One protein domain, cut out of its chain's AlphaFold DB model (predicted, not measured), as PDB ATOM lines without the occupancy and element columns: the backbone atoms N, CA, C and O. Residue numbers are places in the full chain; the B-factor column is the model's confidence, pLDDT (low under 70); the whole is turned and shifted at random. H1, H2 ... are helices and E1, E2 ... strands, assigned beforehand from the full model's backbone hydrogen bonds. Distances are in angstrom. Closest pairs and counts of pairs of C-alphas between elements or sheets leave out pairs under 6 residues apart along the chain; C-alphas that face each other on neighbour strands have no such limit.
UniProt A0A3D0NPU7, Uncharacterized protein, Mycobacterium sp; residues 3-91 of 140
ATOM      1  N   THR A   3     153.888 133.912  81.607       93.44
ATOM      2  CA  THR A   3     152.536 133.379  81.827       93.44
ATOM      3  C   THR A   3     152.493 132.680  83.181       93.44
ATOM      4  O   THR A   3     153.532 132.294  83.712       93.44
ATOM      5  N   ILE A   4     151.294 132.475  83.730       95.25
ATOM      6  CA  ILE A   4     151.091 131.569  84.863       95.25
ATOM      7  C   ILE A   4     150.425 130.255  84.436       95.25
ATOM      8  O   ILE A   4     149.688 130.193  83.446       95.25
ATOM      9  N   LYS A   5     150.668 129.189  85.196       93.94
ATOM     10  CA  LYS A   5     150.021 127.877  85.048       93.94
ATOM     11  C   LYS A   5     149.491 127.374  86.386       93.94
ATOM     12  O   LYS A   5     149.896 127.853  87.437       93.94
ATOM     13  N   ALA A   6     148.602 126.380  86.308       92.62
ATOM     14  CA  ALA A   6     148.058 125.664  87.463       92.62
ATOM     15  C   ALA A   6     147.417 126.573  88.534       92.62
ATOM     16  O   ALA A   6     147.491 126.258  89.717       92.62
ATOM     17  N   LEU A   7     146.769 127.672  88.115       95.12
ATOM     18  CA  LEU A   7     146.077 128.566  89.045       95.12
ATOM     19  C   LEU A   7     144.974 127.806  89.792       95.12
ATOM     20  O   LEU A   7     144.012 127.319  89.179       95.12
ATOM     21  N   THR A   8     145.131 127.759  91.108       94.31
ATOM     22  CA  THR A   8     144.171 127.232  92.076       94.31
ATOM     23  C   THR A   8     143.715 128.382  92.964       94.31
ATOM     24  O   THR A   8     144.529 129.219  93.338       94.31
ATOM     25  N   THR A   9     142.422 128.440  93.272       93.06
ATOM     26  CA  THR A   9     141.812 129.505  94.080       93.06
ATOM     27  C   THR A   9     140.957 128.887  95.177       93.06
ATOM     28  O   THR A   9     140.254 127.906  94.914       93.06
ATOM     29  N   TRP A  10     140.945 129.484  96.361       93.19
ATOM     30  CA  TRP A  10     140.089 129.093  97.483       93.19
ATOM     31  C   TRP A  10     139.423 130.323  98.099       93.19
ATOM     32  O   TRP A  10     139.798 131.454  97.812       93.19
ATOM     33  N   ARG A  11     138.398 130.104  98.927       91.44
ATOM     34  CA  ARG A  11     137.735 131.180  99.674       91.44
ATOM     35  C   ARG A  11     138.372 131.335 101.050       91.44
ATOM     36  O   ARG A  11     138.707 130.336 101.680       91.44
ATOM     37  N   THR A  12     138.468 132.575 101.499       88.88
ATOM     38  CA  THR A  12     138.823 132.981 102.862       88.88
ATOM     39  C   THR A  12     137.765 133.963 103.357       88.88
ATOM     40  O   THR A  12     136.851 134.318 102.604       88.88
ATOM     41  N   GLU A  13     137.865 134.386 104.614       82.62
ATOM     42  CA  GLU A  13     136.974 135.407 105.176       82.62
ATOM     43  C   GLU A  13     137.144 136.768 104.468       82.62
ATOM     44  O   GLU A  13     136.154 137.473 104.282       82.62
ATOM     45  N   ASP A  14     138.341 137.062 103.941       80.19
ATOM     46  CA  ASP A  14     138.710 138.365 103.360       80.19
ATOM     47  C   ASP A  14     138.711 138.425 101.818       80.19
ATOM     48  O   ASP A  14     139.215 139.378 101.227       80.19
ATOM     49  N   GLY A  15     138.130 137.435 101.131       76.75
ATOM     50  CA  GLY A  15     137.928 137.497  99.671       76.75
ATOM     51  C   GLY A  15     138.538 136.357  98.855       76.75
ATOM     52  O   GLY A  15     138.203 136.214  97.677       76.75
ATOM     53  N   GLY A  16     139.315 135.473  99.482       88.69
ATOM     54  CA  GLY A  16     139.911 134.295  98.852       88.69
ATOM     55  C   GLY A  16     141.405 134.423  98.593       88.69
ATOM     56  O   GLY A  16     141.925 135.522  98.482       88.69
ATOM     57  N   GLY A  17     142.069 133.272  98.495       92.06
ATOM     58  CA  GLY A  17     143.491 133.169  98.174       92.06
ATOM     59  C   GLY A  17     143.723 132.394  96.883       92.06
ATOM     60  O   GLY A  17     142.804 131.773  96.319       92.06
ATOM     61  N   TYR A  18     144.959 132.428  96.394       94.06
ATOM     62  CA  TYR A  18     145.346 131.734  95.175       94.06
ATOM     63  C   TYR A  18     146.787 131.236  95.190       94.06
ATOM     64  O   TYR A  18     147.663 131.780  95.849       94.06
ATOM     65  N   GLN A  19     147.044 130.209  94.387       96.19
ATOM     66  CA  GLN A  19     148.380 129.686  94.126       96.19
ATOM     67  C   GLN A  19     148.550 129.429  92.633       96.19
ATOM     68  O   GLN A  19     147.645 128.898  91.984       96.19
ATOM     69  N   ALA A  20     149.720 129.757  92.084       97.00
ATOM     70  CA  ALA A  20     150.061 129.438  90.703       97.00
ATOM     71  C   ALA A  20     151.571 129.246  90.492       97.00
ATOM     72  O   ALA A  20     152.400 129.522  91.357       97.00
ATOM     73  N   THR A  21     151.933 128.754  89.308       97.12
ATOM     74  CA  THR A  21     153.322 128.661  88.844       97.12
ATOM     75  C   THR A  21     153.607 129.759  87.831       97.12
ATOM     76  O   THR A  21     152.969 129.793  86.777       97.12
ATOM     77  N   LEU A  22     154.607 130.594  88.101       95.94
ATOM     78  CA  LEU A  22     155.177 131.534  87.144       95.94
ATOM     79  C   LEU A  22     156.025 130.784  86.109       95.94
ATOM     80  O   LEU A  22     156.890 129.972  86.447       95.94
ATOM     81  N   VAL A  23     155.782 131.068  84.832       96.25
ATOM     82  CA  VAL A  23     156.438 130.434  83.688       96.25
ATOM     83  C   VAL A  23     157.045 131.506  82.785       96.25
ATOM     84  O   VAL A  23     156.335 132.346  82.234       96.25
ATOM     85  N   VAL A  24     158.359 131.435  82.570       94.62
ATOM     86  CA  VAL A  24     159.121 132.371  81.731       94.62
ATOM     87  C   VAL A  24     159.765 131.603  80.583       94.62
ATOM     88  O   VAL A  24     160.592 130.712  80.785       94.62
ATOM     89  N   GLY A  25     159.372 131.926  79.349       92.25
ATOM     90  CA  GLY A  25     159.873 131.236  78.156       92.25
ATOM     91  C   GLY A  25     159.548 129.739  78.172       92.25
ATOM     92  O   GLY A  25     160.426 128.914  77.934       92.25
ATOM     93  N   ASN A  26     158.303 129.396  78.514       91.75
ATOM     94  CA  ASN A  26     157.793 128.026  78.669       91.75
ATOM     95  C   ASN A  26     158.437 127.180  79.781       91.75
ATOM     96  O   ASN A  26     158.057 126.018  79.930       91.75
ATOM     97  N   LYS A  27     159.336 127.742  80.597       94.75
ATOM     98  CA  LYS A  27     159.917 127.052  81.754       94.75
ATOM     99  C   LYS A  27     159.329 127.580  83.064       94.75
ATOM    100  O   LYS A  27     159.228 128.797  83.202       94.75
ATOM    101  N   PRO A  28     158.922 126.710  84.003       96.31
ATOM    102  CA  PRO A  28     158.524 127.144  85.337       96.31
ATOM    103  C   PRO A  28     159.737 127.730  86.066       96.31
ATOM    104  O   PRO A  28     160.821 127.156  85.986       96.31
ATOM    105  N   VAL A  29     159.556 128.866  86.736       96.06
ATOM    106  CA  VAL A  29     160.646 129.572  87.440       96.06
ATOM    107  C   VAL A  29     160.365 129.800  88.919       96.06
ATOM    108  O   VAL A  29     161.303 129.900  89.705       96.06
ATOM    109  N   ALA A  30     159.090 129.875  89.304       95.31
ATOM    110  CA  ALA A  30     158.675 129.985  90.693       95.31
ATOM    111  C   ALA A  30     157.228 129.515  90.867       95.31
ATOM    112  O   ALA A  30     156.426 129.580  89.930       95.31
ATOM    113  N   GLN A  31     156.881 129.069  92.067       96.12
ATOM    114  CA  GLN A  31     155.501 129.055  92.544       96.12
ATOM    115  C   GLN A  31     155.280 130.244  93.467       96.12
ATOM    116  O   GLN A  31     156.196 130.627  94.190       96.12
ATOM    117  N   PHE A  32     154.074 130.798  93.438       94.19
ATOM    118  CA  PHE A  32     153.668 131.840  94.370       94.19
ATOM    119  C   PHE A  32     152.289 131.558  94.948       94.19
ATOM    120  O   PHE A  32     151.452 130.931  94.283       94.19
ATOM    121  N   THR A  33     152.074 132.047  96.164       94.69
ATOM    122  CA  THR A  33     150.830 131.908  96.916       94.69
ATOM    123  C   THR A  33     150.435 133.247  97.526       94.69
ATOM    124  O   THR A  33     151.248 133.893  98.177       94.69
ATOM    125  N   GLU A  34     149.177 133.635  97.349       92.06
ATOM    126  CA  GLU A  34     148.499 134.653  98.151       92.06
ATOM    127  C   GLU A  34     147.521 133.917  99.073       92.06
ATOM    128  O   GLU A  34     146.701 133.118  98.610       92.06
ATOM    129  N   SER A  35     147.659 134.103 100.385       90.19
ATOM    130  CA  SER A  35     146.936 133.307 101.383       90.19
ATOM    131  C   SER A  35     145.461 133.694 101.524       90.19
ATOM    132  O   SER A  35     144.663 132.880 102.000       90.19
ATOM    133  N   GLY A  36     145.085 134.893 101.081       87.00
ATOM    134  CA  GLY A  36     143.758 135.481 101.199       87.00
ATOM    135  C   GLY A  36     143.538 136.175 102.538       87.00
ATOM    136  O   GLY A  36     142.398 136.210 102.996       87.00
ATOM    137  N   GLN A  37     144.613 136.636 103.190       84.69
ATOM    138  CA  GLN A  37     144.606 137.279 104.518       84.69
ATOM    139  C   GLN A  37     145.377 138.616 104.543       84.69
ATOM    140  O   GLN A  37     145.780 139.089 105.603       84.69
ATOM    141  N   GLY A  38     145.620 139.231 103.377       77.19
ATOM    142  CA  GLY A  38     146.249 140.556 103.293       77.19
ATOM    143  C   GLY A  38     147.755 140.579 103.589       77.19
ATOM    144  O   GLY A  38     148.270 141.588 104.068       77.19
ATOM    145  N   GLY A  39     148.458 139.475 103.319       81.56
ATOM    146  CA  GLY A  39     149.914 139.358 103.449       81.56
ATOM    147  C   GLY A  39     150.659 139.476 102.111       81.56
ATOM    148  O   GLY A  39     150.029 139.533 101.055       81.56
ATOM    149  N   PRO A  40     152.005 139.501 102.137       83.06
ATOM    150  CA  PRO A  40     152.805 139.444 100.920       83.06
ATOM    151  C   PRO A  40     152.648 138.089 100.222       83.06
ATOM    152  O   PRO A  40     152.357 137.074 100.858       83.06
ATOM    153  N   LEU A  41     152.914 138.063  98.916       89.00
ATOM    154  CA  LEU A  41     153.031 136.813  98.175       89.00
ATOM    155  C   LEU A  41     154.166 135.951  98.741       89.00
ATOM    156  O   LEU A  41     155.308 136.395  98.868       89.00
ATOM    157  N   GLU A  42     153.869 134.687  99.015       90.56
ATOM    158  CA  GLU A  42     154.873 133.691  99.371       90.56
ATOM    159  C   GLU A  42     155.469 133.099  98.095       90.56
ATOM    160  O   GLU A  42     154.728 132.639  97.227       90.56
ATOM    161  N   TRP A  43     156.798 133.075  97.983       91.69
ATOM    162  CA  TRP A  43     157.499 132.617  96.783       91.69
ATOM    163  C   TRP A  43     158.343 131.375  97.045       91.69
ATOM    164  O   TRP A  43     159.151 131.324  97.967       91.69
ATOM    165  N   ASN A  44     158.219 130.396  96.154       92.75
ATOM    166  CA  ASN A  44     159.114 129.252  96.047       92.75
ATOM    167  C   ASN A  44     159.809 129.294  94.680       92.75
ATOM    168  O   ASN A  44     159.263 128.825  93.674       92.75
ATOM    169  N   VAL A  45     160.989 129.916  94.630       93.69
ATOM    170  CA  VAL A  45     161.764 130.126  93.400       93.69
ATOM    171  C   VAL A  45     162.571 128.870  93.064       93.69
ATOM    172  O   VAL A  45     163.415 128.435  93.841       93.69
ATOM    173  N   THR A  46     162.337 128.302  91.881       93.81
ATOM    174  CA  THR A  46     162.998 127.069  91.415       93.81
ATOM    175  C   THR A  46     164.086 127.317  90.366       93.81
ATOM    176  O   THR A  46     164.964 126.476  90.192       93.81
ATOM    177  N   ASP A  47     164.064 128.468  89.685       94.81
ATOM    178  CA  ASP A  47     165.114 128.930  88.763       94.81
ATOM    179  C   ASP A  47     165.409 130.415  89.037       94.81
ATOM    180  O   ASP A  47     164.804 131.312  88.442       94.81
ATOM    181  N   SER A  48     166.330 130.675  89.971       92.44
ATOM    182  CA  SER A  48     166.655 132.029  90.447       92.44
ATOM    183  C   SER A  48     167.248 132.927  89.363       92.44
ATOM    184  O   SER A  48     166.973 134.125  89.341       92.44
ATOM    185  N   VAL A  49     168.002 132.362  88.413       93.31
ATOM    186  CA  VAL A  49     168.610 133.118  87.308       93.31
ATOM    187  C   VAL A  49     167.528 133.661  86.379       93.31
ATOM    188  O   VAL A  49     167.528 134.847  86.044       93.31
ATOM    189  N   ARG A  50     166.573 132.815  85.970       95.00
ATOM    190  CA  ARG A  50     165.458 133.264  85.123       95.00
ATOM    191  C   ARG A  50     164.488 134.156  85.873       95.00
ATOM    192  O   ARG A  50     163.978 135.102  85.275       95.00
ATOM    193  N   PHE A  51     164.239 133.862  87.145       93.06
ATOM    194  CA  PHE A  51     163.384 134.682  87.991       93.06
ATOM    195  C   PHE A  51     163.946 136.100  88.138       93.06
ATOM    196  O   PHE A  51     163.240 137.060  87.849       93.06
ATOM    197  N   ALA A  52     165.239 136.242  88.443       91.94
ATOM    198  CA  ALA A  52     165.902 137.542  88.530       91.94
ATOM    199  C   ALA A  52     165.913 138.296  87.189       91.94
ATOM    200  O   ALA A  52     165.678 139.503  87.151       91.94
ATOM    201  N   ALA A  53     166.139 137.598  86.070       93.38
ATOM    202  CA  ALA A  53     166.077 138.215  84.743       93.38
ATOM    203  C   ALA A  53     164.664 138.725  84.404       93.38
ATOM    204  O   ALA A  53     164.506 139.817  83.851       93.38
ATOM    205  N   TRP A  54     163.636 137.948  84.751       93.50
ATOM    206  CA  TRP A  54     162.241 138.354  84.614       93.50
ATOM    207  C   TRP A  54     161.917 139.562  85.497       93.50
ATOM    208  O   TRP A  54     161.423 140.557  84.966       93.50
ATOM    209  N   ALA A  55     162.264 139.508  86.786       91.88
ATOM    210  CA  ALA A  55     162.045 140.583  87.750       91.88
ATOM    211  C   ALA A  55     162.671 141.899  87.264       91.88
ATOM    212  O   ALA A  55     161.984 142.909  87.137       91.88
ATOM    213  N   LYS A  56     163.937 141.852  86.826       91.19
ATOM    214  CA  LYS A  56     164.640 143.006  86.247       91.19
ATOM    215  C   LYS A  56     163.924 143.595  85.026       91.19
ATOM    216  O   LYS A  56     163.888 144.810  84.872       91.19
ATOM    217  N   THR A  57     163.359 142.750  84.161       90.81
ATOM    218  CA  THR A  57     162.629 143.201  82.958       90.81
ATOM    219  C   THR A  57     161.343 143.956  83.313       90.81
ATOM    220  O   THR A  57     160.907 144.802  82.540       90.81
ATOM    221  N   HIS A  58     160.765 143.677  84.483       88.75
ATOM    222  CA  HIS A  58     159.528 144.295  84.970       88.75
ATOM    223  C   HIS A  58     159.790 145.350  86.056       88.75
ATOM    224  O   HIS A  58     158.849 145.831  86.676       88.75
ATOM    225  N   GLY A  59     161.056 145.724  86.287       88.25
ATOM    226  CA  GLY A  59     161.428 146.734  87.282       88.25
ATOM    227  C   GLY A  59     161.233 146.297  88.738       88.25
ATOM    228  O   GLY A  59     161.166 147.157  89.605       88.25
ATOM    229  N   ILE A  60     161.148 144.990  88.996       89.38
ATOM    230  CA  ILE A  60     160.960 144.422  90.334       89.38
ATOM    231  C   ILE A  60     162.318 144.289  91.024       89.38
ATOM    232  O   ILE A  60     163.250 143.682  90.482       89.38
ATOM    233  N   THR A  61     162.409 144.817  92.240       86.31
ATOM    234  CA  THR A  61     163.590 144.700  93.097       86.31
ATOM    235  C   THR A  61     163.515 143.425  93.931       86.31
ATOM    236  O   THR A  61     162.513 143.156  94.593       86.31
ATOM    237  N   LEU A  62     164.595 142.643  93.907       85.69
ATOM    238  CA  LEU A  62     164.757 141.441  94.724       85.69
ATOM    239  C   LEU A  62     165.799 141.690  95.820       85.69
ATOM    240  O   LEU A  62     166.802 142.364  95.566       85.69
ATOM    241  N   ASP A  63     165.600 141.115  97.003       81.75
ATOM    242  CA  ASP A  63     166.637 141.063  98.034       81.75
ATOM    243  C   ASP A  63     167.705 139.991  97.741       81.75
ATOM    244  O   ASP A  63     167.698 139.291  96.721       81.75
ATOM    245  N   SER A  64     168.643 139.836  98.678       76.06
ATOM    246  CA  SER A  64     169.698 138.821  98.624       76.06
ATOM    247  C   SER A  64     169.193 137.372  98.651       76.06
ATOM    248  O   SER A  64     169.953 136.471  98.308       76.06
ATOM    249  N   ALA A  65     167.946 137.136  99.063       75.00
ATOM    250  CA  ALA A  65     167.291 135.830  99.082       75.00
ATOM    251  C   ALA A  65     166.376 135.607  97.860       75.00
ATOM    252  O   ALA A  65     165.677 134.598  97.803       75.00
ATOM    253  N   PHE A  66     166.413 136.502  96.863       71.12
ATOM    254  CA  PHE A  66     165.509 136.513  95.707       71.12
ATOM    255  C   PHE A  66     164.034 136.712  96.083       71.12
ATOM    256  O   PHE A  66     163.146 136.363  95.302       71.12
ATOM    257  N   VAL A  67     163.770 137.288  97.255       73.56
ATOM    258  CA  VAL A  67     162.432 137.669  97.685       73.56
ATOM    259  C   VAL A  67     162.120 139.049  97.101       73.56
ATOM    260  O   VAL A  67     162.911 139.982  97.256       73.56
ATOM    261  N   PRO A  68     160.994 139.201  96.396       75.88
ATOM    262  CA  PRO A  68     160.521 140.497  95.924       75.88
ATOM    263  C   PRO A  68     160.275 141.461  97.086       75.88
ATOM    264  O   PRO A  68     159.649 141.089  98.076       75.88
ATOM    265  N   CYS A  69     160.756 142.698  96.963       70.62
ATOM    266  CA  CYS A  69     160.687 143.690  98.045       70.62
ATOM    267  C   CYS A  69     159.713 144.840  97.786       70.62
ATOM    268  O   CYS A  69     159.572 145.715  98.639       70.62
ATOM    269  N   ASP A  70     159.097 144.891  96.608       74.81
ATOM    270  CA  ASP A  70     158.236 145.993  96.199       74.81
ATOM    271  C   ASP A  70     156.848 145.515  95.769       74.81
ATOM    272  O   ASP A  70     156.625 144.360  95.415       74.81
ATOM    273  N   THR A  71     155.898 146.447  95.780       76.25
ATOM    274  CA  THR A  71     154.515 146.216  95.349       76.25
ATOM    275  C   THR A  71     154.390 146.039  93.832       76.25
ATOM    276  O   THR A  71     153.296 145.778  93.331       76.25
ATOM    277  N   ALA A  72     155.475 146.225  93.066       80.00
ATOM    278  CA  ALA A  72     155.438 146.075  91.615       80.00
ATOM    279  C   ALA A  72     155.245 144.606  91.227       80.00
ATOM    280  O   ALA A  72     154.568 144.323  90.236       80.00
ATOM    281  N   ILE A  73     155.761 143.668  92.033       86.50
ATOM    282  CA  ILE A  73     155.495 142.254  91.783       86.50
ATOM    283  C   ILE A  73     154.030 141.888  91.997       86.50
ATOM    284  O   ILE A  73     153.490 141.112  91.212       86.50
ATOM    285  N   ASP A  74     153.378 142.463  93.010       84.56
ATOM    286  CA  ASP A  74     151.981 142.161  93.316       84.56
ATOM    287  C   ASP A  74     151.083 142.622  92.168       84.56
ATOM    288  O   ASP A  74     150.223 141.873  91.709       84.56
ATOM    289  N   ALA A  75     151.342 143.823  91.638       85.56
ATOM    290  CA  ALA A  75     150.631 144.351  90.478       85.56
ATOM    291  C   ALA A  75     150.828 143.473  89.229       85.56
ATOM    292  O   ALA A  75     149.863 143.173  88.521       85.56
ATOM    293  N   GLU A  76     152.056 143.024  88.963       90.75
ATOM    294  CA  GLU A  76     152.342 142.172  87.806       90.75
ATOM    295  C   GLU A  76     151.740 140.767  87.960       90.75
ATOM    296  O   GLU A  76     151.182 140.215  87.008       90.75
ATOM    297  N   VAL A  77     151.784 140.185  89.159       90.88
ATOM    298  CA  VAL A  77     151.147 138.894  89.445       90.88
ATOM    299  C   VAL A  77     149.631 138.995  89.344       90.88
ATOM    300  O   VAL A  77     149.027 138.139  88.696       90.88
ATOM    301  N   ALA A  78     149.015 140.044  89.896       89.25
ATOM    302  CA  ALA A  78     147.582 140.292  89.760       89.25
ATOM    303  C   ALA A  78     147.180 140.374  88.280       89.25
ATOM    304  O   ALA A  78     146.278 139.657  87.840       89.25
ATOM    305  N   ARG A  79     147.938 141.131  87.473       91.50
ATOM    306  CA  ARG A  79     147.738 141.216  86.019       91.50
ATOM    307  C   ARG A  79     147.813 139.842  85.342       91.50
ATOM    308  O   ARG A  79     146.969 139.518  84.505       91.50
ATOM    309  N   LEU A  80     148.802 139.015  85.691       92.75
ATOM    310  CA  LEU A  80     148.959 137.662  85.140       92.75
ATOM    311  C   LEU A  80     147.818 136.717  85.554       92.75
ATOM    312  O   LEU A  80     147.381 135.887  84.747       92.75
ATOM    313  N   VAL A  81     147.341 136.827  86.797       91.88
ATOM    314  CA  VAL A  81     146.194 136.069  87.315       91.88
ATOM    315  C   VAL A  81     144.925 136.442  86.558       91.88
ATOM    316  O   VAL A  81     144.255 135.545  86.033       91.88
ATOM    317  N   ASP A  82     144.643 137.735  86.411       90.25
ATOM    318  CA  ASP A  82     143.484 138.237  85.672       90.25
ATOM    319  C   ASP A  82     143.513 137.790  84.209       90.25
ATOM    320  O   ASP A  82     142.526 137.259  83.690       90.25
ATOM    321  N   GLU A  83     144.665 137.904  83.546       89.62
ATOM    322  CA  GLU A  83     144.843 137.471  82.159       89.62
ATOM    323  C   GLU A  83     144.576 135.964  81.992       89.62
ATOM    324  O   GLU A  83     143.934 135.521  81.025       89.62
ATOM    325  N   TRP A  84     145.046 135.150  82.941       91.06
ATOM    326  CA  TRP A  84     144.812 133.711  82.937       91.06
ATOM    327  C   TRP A  84     143.335 133.375  83.148       91.06
ATOM    328  O   TRP A  84     142.772 132.557  82.410       91.06
ATOM    329  N   GLN A  85     142.689 134.011  84.128       90.62
ATOM    330  CA  GLN A  85     141.268 133.810  84.409       90.62
ATOM    331  C   GLN A  85     140.407 134.236  83.219       90.62
ATOM    332  O   GLN A  85     139.504 133.493  82.812       90.62
ATOM    333  N   HIS A  86     140.728 135.379  82.616       89.44
ATOM    334  CA  HIS A  86     140.068 135.904  81.430       89.44
ATOM    335  C   HIS A  86     140.140 134.904  80.272       89.44
ATOM    336  O   HIS A  86     139.109 134.504  79.722       89.44
ATOM    337  N   VAL A  87     141.330 134.380  79.966       88.88
ATOM    338  CA  VAL A  87     141.484 133.405  78.879       88.88
ATOM    339  C   VAL A  87     140.863 132.055  79.186       88.88
ATOM    340  O   VAL A  87     140.268 131.454  78.288       88.88
ATOM    341  N   LYS A  88     140.905 131.574  80.431       89.94
ATOM    342  CA  LYS A  88     140.189 130.347  80.808       89.94
ATOM    343  C   LYS A  88     138.678 130.521  80.653       89.94
ATOM    344  O   LYS A  88     138.013 129.638  80.102       89.94
ATOM    345  N   ARG A  89     138.131 131.664  81.085       91.19
ATOM    346  CA  ARG A  89     136.715 132.013  80.908       91.19
ATOM    347  C   ARG A  89     136.348 132.043  79.429       91.19
ATOM    348  O   ARG A  89     135.347 131.437  79.053       91.19
ATOM    349  N   PHE A  90     137.151 132.697  78.600       92.88
ATOM    350  CA  PHE A  90     136.852 132.877  77.181       92.88
ATOM    351  C   PHE A  90     137.005 131.581  76.395       92.88
ATOM    352  O   PHE A  90     136.116 131.242  75.628       92.88
ATOM    353  N   THR A  91     138.026 130.779  76.696       91.62
ATOM    354  CA  THR A  91     138.182 129.423  76.139       91.62
ATOM    355  C   THR A  91     136.986 128.532  76.481       91.62
ATOM    356  O   THR A  91     136.586 127.675  75.697       91.62
TER     357      THR A  91
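AT A GLANCE: This is residues 3 to 91 of the 140 residues of an uncharacterized protein of Mycobacterium sp (UniProt A0A3D0NPU7). A twisted sheet of four strands makes a wall, with two helices over one of its faces and the other face bare. The long helix H2 crosses over E1 and E2, and its residues 86 to 91 stick out free; the shorter H1 crosses over E2 and E3, about perpendicular to H2. The printed part has 89 residues, with four named strands followed by two named helices, E1 E2 E3 E4 H1 H2; the sheet's order is E1 - E2 - E3 - E4, all antiparallel, and the class is mixed, helices and strands. The whole is compact, with a radius of gyration of the C-alphas of 12.9 A and spans of 33 by 30 by 20 A.

HOW THE PARTS SIT: Begin at the sheet, a meander, each strand the antiparallel neighbour of the one before: E1, residues 3 to 10, E2, residues 17 to 24, E3, residues 27 to 34, and E4, residues 42 to 45. In the hairpin of E1 and E2, look for N 5 and O 21 at 2.9 A, within hydrogen-bond range. In the hairpin of E2 and E3, N 22 and O 30 are 2.8 A apart, and in that of E3 and E4, N 44 and O 31 are 2.8 A apart, both within hydrogen-bond range. The edge strands E1 and E4 are apart. E1 bends by 64 degrees at residue 6. H2, residues 72 to 91, is on the sheet at a height of 8.9 A, over E1 and E2; it runs across the strands, at 85 degrees to E1 on the local plane. Its closest C-alphas to E1 are those of Leu 80 and Ile 4, 6.5 A apart. H1, residues 48 to 57, is on the same face at a height of 9.5 A, over E2 and E3, across the strands at 65 degrees to E2 on the local plane. Its closest C-alphas to E3 are those of Phe 51 and Val 29, 5.8 A apart. H1 and H2 are close but not clearly touching, with the C-alphas of Ala 55 and Ile 73 closest at 7.9 A, and their lines are about perpendicular, at 87 degrees. In H1 and H2 every O i to N i+4 pair is within hydrogen-bond range.

IN THESE COORDINATES: Find C-alpha 3 at (152.536, 133.379, 81.827), where E1 begins; it runs 20.5 A to C-alpha 10. E2 covers 22.7 A, E3 21.4 A and the four-residue E4 9.8 A. H1 begins at C-alpha 48, at (166.655, 132.029, 90.447), and runs 14.0 A. H2 runs 28.5 A, ending at C-alpha 91 at (138.182, 129.423, 76.139).

THE WHOLE: The two C-alphas farthest apart are those of Ser 64 and Thr 91, 39.8 A. The printed part has no cut. Look at residues 58 to 71 for the long link, H1 to H2. Mean pLDDT of the printed part is 89.3, and no printed residue is under 70.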